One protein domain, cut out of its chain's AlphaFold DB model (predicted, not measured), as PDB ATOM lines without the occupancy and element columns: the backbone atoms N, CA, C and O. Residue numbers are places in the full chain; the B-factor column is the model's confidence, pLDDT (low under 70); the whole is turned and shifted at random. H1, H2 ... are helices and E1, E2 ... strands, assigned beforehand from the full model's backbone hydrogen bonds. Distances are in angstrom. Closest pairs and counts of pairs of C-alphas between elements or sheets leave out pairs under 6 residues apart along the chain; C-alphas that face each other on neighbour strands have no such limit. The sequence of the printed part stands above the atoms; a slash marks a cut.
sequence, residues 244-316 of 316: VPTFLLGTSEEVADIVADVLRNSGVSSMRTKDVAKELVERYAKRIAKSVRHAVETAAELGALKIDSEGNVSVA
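This is residues 244 to 316 of the 316 residues of the protein "LYAR-type_C2HC_zinc_finger_containing_protein_-_putative" of Leishmania infantum (UniProt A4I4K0). One long helix, H3, makes the long axis of a rod; H2 crosses it steeply near its first end, the short H1 sits at its side, and a small two-stranded hairpin, E1 and E2, sits at its far end. The printed part has 73 residues, with three named helices and two named strands in the order H1, H2, H3, E1, E2; the strands are antiparallel and the class is mostly helix. It is only just extended, close to loose, with a radius of gyration of the C-alphas of 16.9 A and spans of 50 by 24 by 16 A.

Find C-alpha 246 at (-23.267, -4.093, 56.215), where H1 begins; it runs to residue 249. H2, residues 252 to 266, is 20.9 A long. Find C-alpha 273 at (-36.304, 5.057, 65.885), where H3, residues 273 to 301, begins; it is 41.3 A long and ends at C-alpha 301 at (-25.072, -13.139, 30.515). E1 is residues 305 to 307 and E2 residues 313 to 315.

Look first at Leu 248 and Ile 288, the closest C-alphas of H1 and H3, 7.3 A apart: these helices only just touch, with 3 pairs of C-alphas within 8 A. H2 and H3 touch at Val 259 and Val 276, their closest C-alphas at 6.9 A, with a steep tilt of 66 degrees, opposite ways. In H2 and H3 every O i to N i+4 pair is within hydrogen-bond range; H1 is too short for one. The closest C-alphas of H3 and E1, Ala 300 and Lys 306, are 5.5 A apart. In the hairpin E1 and E2, N 306 and O 314 are within hydrogen-bond range at 2.8 A. H2 is apart from both strands.

The two C-alphas farthest apart, those of Ser 269 and Ala 316, are 51.1 A apart. The printed part has no cut and no long link, and residues 244 and 247 have pLDDT under 70.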
ATOM      1  N   VAL A 244     -28.312  -8.260  58.856       67.33
ATOM      2  CA  VAL A 244     -28.290  -7.594  57.553       67.33
ATOM      3  C   VAL A 244     -26.826  -7.294  57.227       67.33
ATOM      4  O   VAL A 244     -26.180  -6.576  57.997       67.33
ATOM      5  N   PRO A 245     -26.267  -7.837  56.131       70.80
ATOM      6  CA  PRO A 245     -24.897  -7.539  55.755       70.80
ATOM      7  C   PRO A 245     -24.678  -6.033  55.621       70.80
ATOM      8  O   PRO A 245     -25.486  -5.331  55.011       70.80
ATOM      9  N   THR A 246     -23.578  -5.531  56.176       70.98
ATOM     10  CA  THR A 246     -23.267  -4.093  56.215       70.98
ATOM     11  C   THR A 246     -23.231  -3.460  54.825       70.98
ATOM     12  O   THR A 246     -23.656  -2.322  54.668       70.98
ATOM     13  N   PHE A 247     -22.835  -4.218  53.796       68.77
ATOM     14  CA  PHE A 247     -22.865  -3.756  52.406       68.77
ATOM     15  C   PHE A 247     -24.278  -3.445  51.880       68.77
ATOM     16  O   PHE A 247     -24.409  -2.692  50.921       68.77
ATOM     17  N   LEU A 248     -25.338  -4.004  52.484       74.85
ATOM     18  CA  LEU A 248     -26.725  -3.687  52.123       74.85
ATOM     19  C   LEU A 248     -27.215  -2.391  52.775       74.85
ATOM     20  O   LEU A 248     -28.012  -1.677  52.168       74.85
ATOM     21  N   LEU A 249     -26.758  -2.095  53.997       79.37
ATOM     22  CA  LEU A 249     -27.140  -0.880  54.724       79.37
ATOM     23  C   LEU A 249     -26.323   0.339  54.275       79.37
ATOM     24  O   LEU A 249     -26.871   1.439  54.211       79.37
ATOM     25  N   GLY A 250     -25.057   0.131  53.908       81.59
ATOM     26  CA  GLY A 250     -24.117   1.198  53.574       81.59
ATOM     27  C   GLY A 250     -23.319   1.689  54.783       81.59
ATOM     28  O   GLY A 250     -23.348   1.091  55.864       81.59
ATOM     29  N   THR A 251     -22.572   2.775  54.596       87.77
ATOM     30  CA  THR A 251     -21.874   3.468  55.689       87.77
ATOM     31  C   THR A 251     -22.874   4.185  56.599       87.77
ATOM     32  O   THR A 251     -24.011   4.459  56.220       87.77
ATOM     33  N   SER A 252     -22.460   4.537  57.819       88.79
ATOM     34  CA  SER A 252     -23.309   5.331  58.720       88.79
ATOM     35  C   SER A 252     -23.684   6.699  58.142       88.79
ATOM     36  O   SER A 252     -24.729   7.236  58.493       88.79
ATOM     37  N   GLU A 253     -22.838   7.250  57.269       91.36
ATOM     38  CA  GLU A 253     -23.083   8.505  56.554       91.36
ATOM     39  C   GLU A 253     -24.199   8.332  55.516       91.36
ATOM     40  O   GLU A 253     -25.178   9.070  55.551       91.36
ATOM     41  N   GLU A 254     -24.144   7.271  54.700       90.03
ATOM     42  CA  GLU A 254     -25.223   6.949  53.755       90.03
ATOM     43  C   GLU A 254     -26.559   6.704  54.474       90.03
ATOM     44  O   GLU A 254     -27.612   7.142  54.011       90.03
ATOM     45  N   VAL A 255     -26.539   6.014  55.622       91.17
ATOM     46  CA  VAL A 255     -27.748   5.804  56.435       91.17
ATOM     47  C   VAL A 255     -28.300   7.146  56.927       91.17
ATOM     48  O   VAL A 255     -29.513   7.346  56.897       91.17
ATOM     49  N   ALA A 256     -27.438   8.070  57.358       92.61
ATOM     50  CA  ALA A 256     -27.857   9.389  57.827       92.61
ATOM     51  C   ALA A 256     -28.541  10.203  56.718       92.61
ATOM     52  O   ALA A 256     -29.598  10.788  56.970       92.61
ATOM     53  N   ASP A 257     -28.012  10.166  55.494       92.44
ATOM     54  CA  ASP A 257     -28.627  10.820  54.333       92.44
ATOM     55  C   ASP A 257     -30.014  10.243  54.029       92.44
ATOM     56  O   ASP A 257     -30.986  10.984  53.866       92.44
ATOM     57  N   ILE A 258     -30.152   8.912  54.038       90.15
ATOM     58  CA  ILE A 258     -31.449   8.259  53.797       90.15
ATOM     59  C   ILE A 258     -32.451   8.629  54.898       90.15
ATOM     60  O   ILE A 258     -33.617   8.897  54.610       90.15
ATOM     61  N   VAL A 259     -32.025   8.669  56.162       93.67
ATOM     62  CA  VAL A 259     -32.893   9.092  57.270       93.67
ATOM     63  C   VAL A 259     -33.306  10.556  57.110       93.67
ATOM     64  O   VAL A 259     -34.479  10.879  57.309       93.67
ATOM     65  N   ALA A 260     -32.393  11.437  56.698       93.83
ATOM     66  CA  ALA A 260     -32.720  12.828  56.404       93.83
ATOM     67  C   ALA A 260     -33.760  12.932  55.277       93.83
ATOM     68  O   ALA A 260     -34.686  13.737  55.367       93.83
ATOM     69  N   ASP A 261     -33.657  12.106  54.238       93.06
ATOM     70  CA  ASP A 261     -34.642  12.031  53.155       93.06
ATOM     71  C   ASP A 261     -36.006  11.543  53.648       93.06
ATOM     72  O   ASP A 261     -37.039  12.076  53.241       93.06
ATOM     73  N   VAL A 262     -36.040  10.540  54.527       92.83
ATOM     74  CA  VAL A 262     -37.280  10.030  55.135       92.83
ATOM     75  C   VAL A 262     -37.978  11.125  55.942       92.83
ATOM     76  O   VAL A 262     -39.181  11.331  55.778       92.83
ATOM     77  N   LEU A 263     -37.234  11.882  56.751       94.11
ATOM     78  CA  LEU A 263     -37.780  13.006  57.522       94.11
ATOM     79  C   LEU A 263     -38.318  14.117  56.609       94.11
ATOM     80  O   LEU A 263     -39.418  14.623  56.831       94.11
ATOM     81  N   ARG A 264     -37.605  14.447  55.523       93.56
ATOM     82  CA  ARG A 264     -38.087  15.434  54.538       93.56
ATOM     83  C   ARG A 264     -39.362  14.979  53.825       93.56
ATOM     84  O   ARG A 264     -40.246  15.797  53.609       93.56
ATOM     85  N   ASN A 265     -39.478  13.693  53.491       92.40
ATOM     86  CA  ASN A 265     -40.645  13.148  52.785       92.40
ATOM     87  C   ASN A 265     -41.876  12.981  53.685       92.40
ATOM     88  O   ASN A 265     -43.000  13.129  53.217       92.40
ATOM     89  N   SER A 266     -41.672  12.676  54.966       90.38
ATOM     90  CA  SER A 266     -42.755  12.563  55.951       90.38
ATOM     91  C   SER A 266     -43.239  13.922  56.468       90.38
ATOM     92  O   SER A 266     -44.299  13.997  57.087       90.38
ATOM     93  N   GLY A 267     -42.490  15.002  56.217       91.96
ATOM     94  CA  GLY A 267     -42.837  16.356  56.653       91.96
ATOM     95  C   GLY A 267     -42.711  16.572  58.164       91.96
ATOM     96  O   GLY A 267     -43.154  17.603  58.670       91.96
ATOM     97  N   VAL A 268     -42.114  15.627  58.898       92.05
ATOM     98  CA  VAL A 268     -41.922  15.722  60.349       92.05
ATOM     99  C   VAL A 268     -40.472  16.048  60.689       92.05
ATOM    100  O   VAL A 268     -39.532  15.525  60.096       92.05
ATOM    101  N   SER A 269     -40.270  16.903  61.693       88.04
ATOM    102  CA  SER A 269     -38.926  17.283  62.152       88.04
ATOM    103  C   SER A 269     -38.230  16.181  62.963       88.04
ATOM    104  O   SER A 269     -37.018  16.227  63.150       88.04
ATOM    105  N   SER A 270     -38.985  15.207  63.484       92.01
ATOM    106  CA  SER A 270     -38.473  14.112  64.309       92.01
ATOM    107  C   SER A 270     -39.387  12.889  64.224       92.01
ATOM    108  O   SER A 270     -40.610  13.022  64.179       92.01
ATOM    109  N   MET A 271     -38.793  11.695  64.237       91.22
ATOM    110  CA  MET A 271     -39.487  10.404  64.261       91.22
ATOM    111  C   MET A 271     -38.879   9.503  65.333       91.22
ATOM    112  O   MET A 271     -37.698   9.613  65.667       91.22
ATOM    113  N   ARG A 272     -39.670   8.560  65.857       94.79
ATOM    114  CA  ARG A 272     -39.134   7.517  66.740       94.79
ATOM    115  C   ARG A 272     -38.270   6.562  65.922       94.79
ATOM    116  O   ARG A 272     -38.594   6.243  64.782       94.79
ATOM    117  N   THR A 273     -37.227   6.007  66.537       93.87
ATOM    118  CA  THR A 273     -36.304   5.057  65.885       93.87
ATOM    119  C   THR A 273     -37.025   3.870  65.241       93.87
ATOM    120  O   THR A 273     -36.620   3.404  64.183       93.87
ATOM    121  N   LYS A 274     -38.124   3.401  65.851       92.91
ATOM    122  CA  LYS A 274     -38.946   2.308  65.307       92.91
ATOM    123  C   LYS A 274     -39.612   2.672  63.980       92.91
ATOM    124  O   LYS A 274     -39.717   1.812  63.114       92.91
ATOM    125  N   ASP A 275     -40.055   3.914  63.834       93.60
ATOM    126  CA  ASP A 275     -40.762   4.372  62.638       93.60
ATOM    127  C   ASP A 275     -39.763   4.650  61.510       93.60
ATOM    128  O   ASP A 275     -39.967   4.198  60.388       93.60
ATOM    129  N   VAL A 276     -38.609   5.246  61.839       93.51
ATOM    130  CA  VAL A 276     -37.478   5.375  60.904       93.51
ATOM    131  C   VAL A 276     -37.022   4.004  60.400       93.51
ATOM    132  O   VAL A 276     -36.804   3.831  59.207       93.51
ATOM    133  N   ALA A 277     -36.911   3.005  61.281       91.49
ATOM    134  CA  ALA A 277     -36.505   1.659  60.885       91.49
ATOM    135  C   ALA A 277     -37.481   1.017  59.886       91.49
ATOM    136  O   ALA A 277     -37.036   0.371  58.940       91.49
ATOM    137  N   LYS A 278     -38.796   1.214  60.057       91.09
ATOM    138  CA  LYS A 278     -39.806   0.718  59.106       91.09
ATOM    139  C   LYS A 278     -39.653   1.373  57.733       91.09
ATOM    140  O   LYS A 278     -39.555   0.664  56.737       91.09
ATOM    141  N   GLU A 279     -39.537   2.698  57.699       90.94
ATOM    142  CA  GLU A 279     -39.326   3.463  56.461       90.94
ATOM    143  C   GLU A 279     -38.027   3.072  55.743       90.94
ATOM    144  O   GLU A 279     -37.982   2.918  54.519       90.94
ATOM    145  N   LEU A 280     -36.954   2.847  56.505       90.40
ATOM    146  CA  LEU A 280     -35.686   2.379  55.958       90.40
ATOM    147  C   LEU A 280     -35.826   1.008  55.301       90.40
ATOM    148  O   LEU A 280     -35.307   0.821  54.202       90.40
ATOM    149  N   VAL A 281     -36.537   0.057  55.915       89.71
ATOM    150  CA  VAL A 281     -36.750  -1.276  55.325       89.71
ATOM    151  C   VAL A 281     -37.427  -1.169  53.958       89.71
ATOM    152  O   VAL A 281     -36.988  -1.829  53.016       89.71
ATOM    153  N   GLU A 282     -38.424  -0.298  53.799       87.91
ATOM    154  CA  GLU A 282     -39.089  -0.088  52.507       87.91
ATOM    155  C   GLU A 282     -38.153   0.523  51.451       87.91
ATOM    156  O   GLU A 282     -38.150   0.113  50.283       87.91
ATOM    157  N   ARG A 283     -37.308   1.478  51.852       85.32
ATOM    158  CA  ARG A 283     -36.287   2.079  50.975       85.32
ATOM    159  C   ARG A 283     -35.228   1.062  50.560       85.32
ATOM    160  O   ARG A 283     -34.907   0.959  49.371       85.32
ATOM    161  N   TYR A 284     -34.717   0.285  51.510       87.22
ATOM    162  CA  TYR A 284     -33.738  -0.761  51.245       87.22
ATOM    163  C   TYR A 284     -34.331  -1.884  50.403       87.22
ATOM    164  O   TYR A 284     -33.646  -2.347  49.499       87.22
ATOM    165  N   ALA A 285     -35.598  -2.262  50.585       89.10
ATOM    166  CA  ALA A 285     -36.255  -3.261  49.742       89.10
ATOM    167  C   ALA A 285     -36.189  -2.876  48.254       89.10
ATOM    168  O   ALA A 285     -35.835  -3.704  47.414       89.10
ATOM    169  N   LYS A 286     -36.419  -1.597  47.922       86.06
ATOM    170  CA  LYS A 286     -36.281  -1.087  46.544       86.06
ATOM    171  C   LYS A 286     -34.832  -1.138  46.043       86.06
ATOM    172  O   LYS A 286     -34.597  -1.558  44.907       86.06
ATOM    173  N   ARG A 287     -33.860  -0.735  46.872       85.20
ATOM    174  CA  ARG A 287     -32.420  -0.757  46.532       85.20
ATOM    175  C   ARG A 287     -31.921  -2.190  46.315       85.20
ATOM    176  O   ARG A 287     -31.280  -2.467  45.303       85.20
ATOM    177  N   ILE A 288     -32.284  -3.099  47.218       88.13
ATOM    178  CA  ILE A 288     -31.968  -4.529  47.163       88.13
ATOM    179  C   ILE A 288     -32.589  -5.146  45.915       88.13
ATOM    180  O   ILE A 288     -31.875  -5.783  45.150       88.13
ATOM    181  N   ALA A 289     -33.872  -4.897  45.639       89.48
ATOM    182  CA  ALA A 289     -34.526  -5.429  44.446       89.48
ATOM    183  C   ALA A 289     -33.807  -5.005  43.154       89.48
ATOM    184  O   ALA A 289     -33.649  -5.818  42.248       89.48
ATOM    185  N   LYS A 290     -33.317  -3.760  43.068       89.78
ATOM    186  CA  LYS A 290     -32.519  -3.296  41.920       89.78
ATOM    187  C   LYS A 290     -31.180  -4.030  41.811       89.78
ATOM    188  O   LYS A 290     -30.827  -4.473  40.725       89.78
ATOM    189  N   SER A 291     -30.465  -4.176  42.925       88.43
ATOM    190  CA  SER A 291     -29.188  -4.901  42.960       88.43
ATOM    191  C   SER A 291     -29.350  -6.378  42.597       88.43
ATOM    192  O   SER A 291     -28.525  -6.923  41.872       88.43
ATOM    193  N   VAL A 292     -30.410  -7.023  43.089       90.30
ATOM    194  CA  VAL A 292     -30.705  -8.433  42.810       90.30
ATOM    195  C   VAL A 292     -31.080  -8.627  41.343       90.30
ATOM    196  O   VAL A 292     -30.583  -9.562  40.733       90.30
ATOM    197  N   ARG A 293     -31.876  -7.731  40.743       92.13
ATOM    198  CA  ARG A 293     -32.176  -7.797  39.299       92.13
ATOM    199  C   ARG A 293     -30.913  -7.750  38.443       92.13
ATOM    200  O   ARG A 293     -30.726  -8.626  37.612       92.13
ATOM    201  N   HIS A 294     -30.005  -6.818  38.727       93.41
ATOM    202  CA  HIS A 294     -28.716  -6.749  38.033       93.41
ATOM    203  C   HIS A 294     -27.885  -8.034  38.221       93.41
ATOM    204  O   HIS A 294     -27.227  -8.509  37.299       93.41
ATOM    205  N   ALA A 295     -27.910  -8.633  39.416       92.09
ATOM    206  CA  ALA A 295     -27.242  -9.913  39.661       92.09
ATOM    207  C   ALA A 295     -27.859 -11.069  38.846       92.09
ATOM    208  O   ALA A 295     -27.140 -11.947  38.378       92.09
ATOM    209  N   VAL A 296     -29.180 -11.065  38.643       93.49
ATOM    210  CA  VAL A 296     -29.872 -12.052  37.799       93.49
ATOM    211  C   VAL A 296     -29.534 -11.851  36.319       93.49
ATOM    212  O   VAL A 296     -29.225 -12.823  35.637       93.49
ATOM    213  N   GLU A 297     -29.530 -10.608  35.835       93.25
ATOM    214  CA  GLU A 297     -29.158 -10.260  34.454       93.25
ATOM    215  C   GLU A 297     -27.712 -10.678  34.146       93.25
ATOM    216  O   GLU A 297     -27.464 -11.391  33.178       93.25
ATOM    217  N   THR A 298     -26.768 -10.352  35.030       94.07
ATOM    218  CA  THR A 298     -25.365 -10.787  34.888       94.07
ATOM    219  C   THR A 298     -25.203 -12.311  34.940       94.07
ATOM    220  O   THR A 298     -24.395 -12.872  34.203       94.07
ATOM    221  N   ALA A 299     -25.982 -13.023  35.760       93.15
ATOM    222  CA  ALA A 299     -25.980 -14.488  35.760       93.15
ATOM    223  C   ALA A 299     -26.537 -15.084  34.451       93.15
ATOM    224  O   ALA A 299     -26.088 -16.153  34.025       93.15
ATOM    225  N   ALA A 300     -27.475 -14.394  33.800       93.60
ATOM    226  CA  ALA A 300     -27.968 -14.777  32.483       93.60
ATOM    227  C   ALA A 300     -26.924 -14.537  31.382       93.60
ATOM    228  O   ALA A 300     -26.713 -15.408  30.541       93.60
ATOM    229  N   GLU A 301     -26.193 -13.419  31.430       92.84
ATOM    230  CA  GLU A 301     -25.072 -13.139  30.515       92.84
ATOM    231  C   GLU A 301     -23.941 -14.171  30.635       92.84
ATOM    232  O   GLU A 301     -23.330 -14.552  29.638       92.84
ATOM    233  N   LEU A 302     -23.690 -14.680  31.845       93.45
ATOM    234  CA  LEU A 302     -22.732 -15.764  32.093       93.45
ATOM    235  C   LEU A 302     -23.239 -17.146  31.637       93.45
ATOM    236  O   LEU A 302     -22.499 -18.127  31.730       93.45
ATOM    237  N   GLY A 303     -24.483 -17.239  31.158       91.14
ATOM    238  CA  GLY A 303     -25.096 -18.471  30.661       91.14
ATOM    239  C   GLY A 303     -25.538 -19.445  31.753       91.14
ATOM    240  O   GLY A 303     -25.805 -20.604  31.449       91.14
ATOM    241  N   ALA A 304     -25.604 -19.010  33.015       89.68
ATOM    242  CA  ALA A 304     -26.126 -19.832  34.110       89.68
ATOM    243  C   ALA A 304     -27.663 -19.816  34.166       89.68
ATOM    244  O   ALA A 304     -28.285 -20.759  34.656       89.68
ATOM    245  N   LEU A 305     -28.271 -18.739  33.667       91.91
ATOM    246  CA  LEU A 305     -29.714 -18.542  33.589       91.91
ATOM    247  C   LEU A 305     -30.106 -18.157  32.158       91.91
ATOM    248  O   LEU A 305     -29.300 -17.619  31.402       91.91
ATOM    249  N   LYS A 306     -31.359 -18.408  31.799       91.32
ATOM    250  CA  LYS A 306     -31.995 -17.916  30.576       91.32
ATOM    251  C   LYS A 306     -33.123 -16.976  30.974       91.32
ATOM    252  O   LYS A 306     -33.889 -17.278  31.887       91.32
ATOM    253  N   ILE A 307     -33.197 -15.827  30.311       93.32
ATOM    254  CA  ILE A 307     -34.271 -14.852  30.502       93.32
ATOM    255  C   ILE A 307     -35.085 -14.831  29.215       93.32
ATOM    256  O   ILE A 307     -34.552 -14.506  28.153       93.32
ATOM    257  N   ASP A 308     -36.358 -15.205  29.308       91.31
ATOM    258  CA  ASP A 308     -37.286 -15.145  28.181       91.31
ATOM    259  C   ASP A 308     -37.640 -13.685  27.856       91.31
ATOM    260  O   ASP A 308     -37.508 -12.789  28.693       91.31
ATOM    261  N   SER A 309     -38.169 -13.426  26.658       89.41
ATOM    262  CA  SER A 309     -38.610 -12.084  26.239       89.41
ATOM    263  C   SER A 309     -39.696 -11.471  27.134       89.41
ATOM    264  O   SER A 309     -39.888 -10.259  27.127       89.41
ATOM    265  N   GLU A 310     -40.402 -12.299  27.905       90.21
ATOM    266  CA  GLU A 310     -41.421 -11.889  28.879       90.21
ATOM    267  C   GLU A 310     -40.836 -11.588  30.276       90.21
ATOM    268  O   GLU A 310     -41.567 -11.197  31.182       90.21
ATOM    269  N   GLY A 311     -39.522 -11.760  30.467       87.13
ATOM    270  CA  GLY A 311     -38.838 -11.571  31.751       87.13
ATOM    271  C   GLY A 311     -38.886 -12.786  32.681       87.13
ATOM    272  O   GLY A 311     -38.472 -12.687  33.837       87.13
ATOM    273  N   ASN A 312     -39.370 -13.932  32.201       90.58
ATOM    274  CA  ASN A 312     -39.330 -15.182  32.955       90.58
ATOM    275  C   ASN A 312     -37.883 -15.686  33.040       90.58
ATOM    276  O   ASN A 312     -37.174 -15.732  32.037       90.58
ATOM    277  N   VAL A 313     -37.440 -16.054  34.242       91.91
ATOM    278  CA  VAL A 313     -36.083 -16.556  34.493       91.91
ATOM    279  C   VAL A 313     -36.142 -18.073  34.625       91.91
ATOM    280  O   VAL A 313     -36.814 -18.595  35.514       91.91
ATOM    281  N   SER A 314     -35.417 -18.780  33.766       89.42
ATOM    282  CA  SER A 314     -35.251 -20.232  33.808       89.42
ATOM    283  C   SER A 314     -33.781 -20.603  34.015       89.42
ATOM    284  O   SER A 314     -32.870 -19.830  33.720       89.42
ATOM    285  N   VAL A 315     -33.533 -21.782  34.588       88.02
ATOM    286  CA  VAL A 315     -32.171 -22.319  34.713       88.02
ATOM    287  C   VAL A 315     -31.714 -22.782  33.329       88.02
ATOM    288  O   VAL A 315     -32.493 -23.428  32.623       88.02
ATOM    289  N   ALA A 316     -30.499 -22.393  32.929       78.71
ATOM    290  CA  ALA A 316     -29.976 -22.642  31.586       78.71
ATOM    291  C   ALA A 316     -29.736 -24.126  31.282       78.71
ATOM    292  O   ALA A 316     -29.321 -24.876  32.194       78.71
TER     293      ALA A 316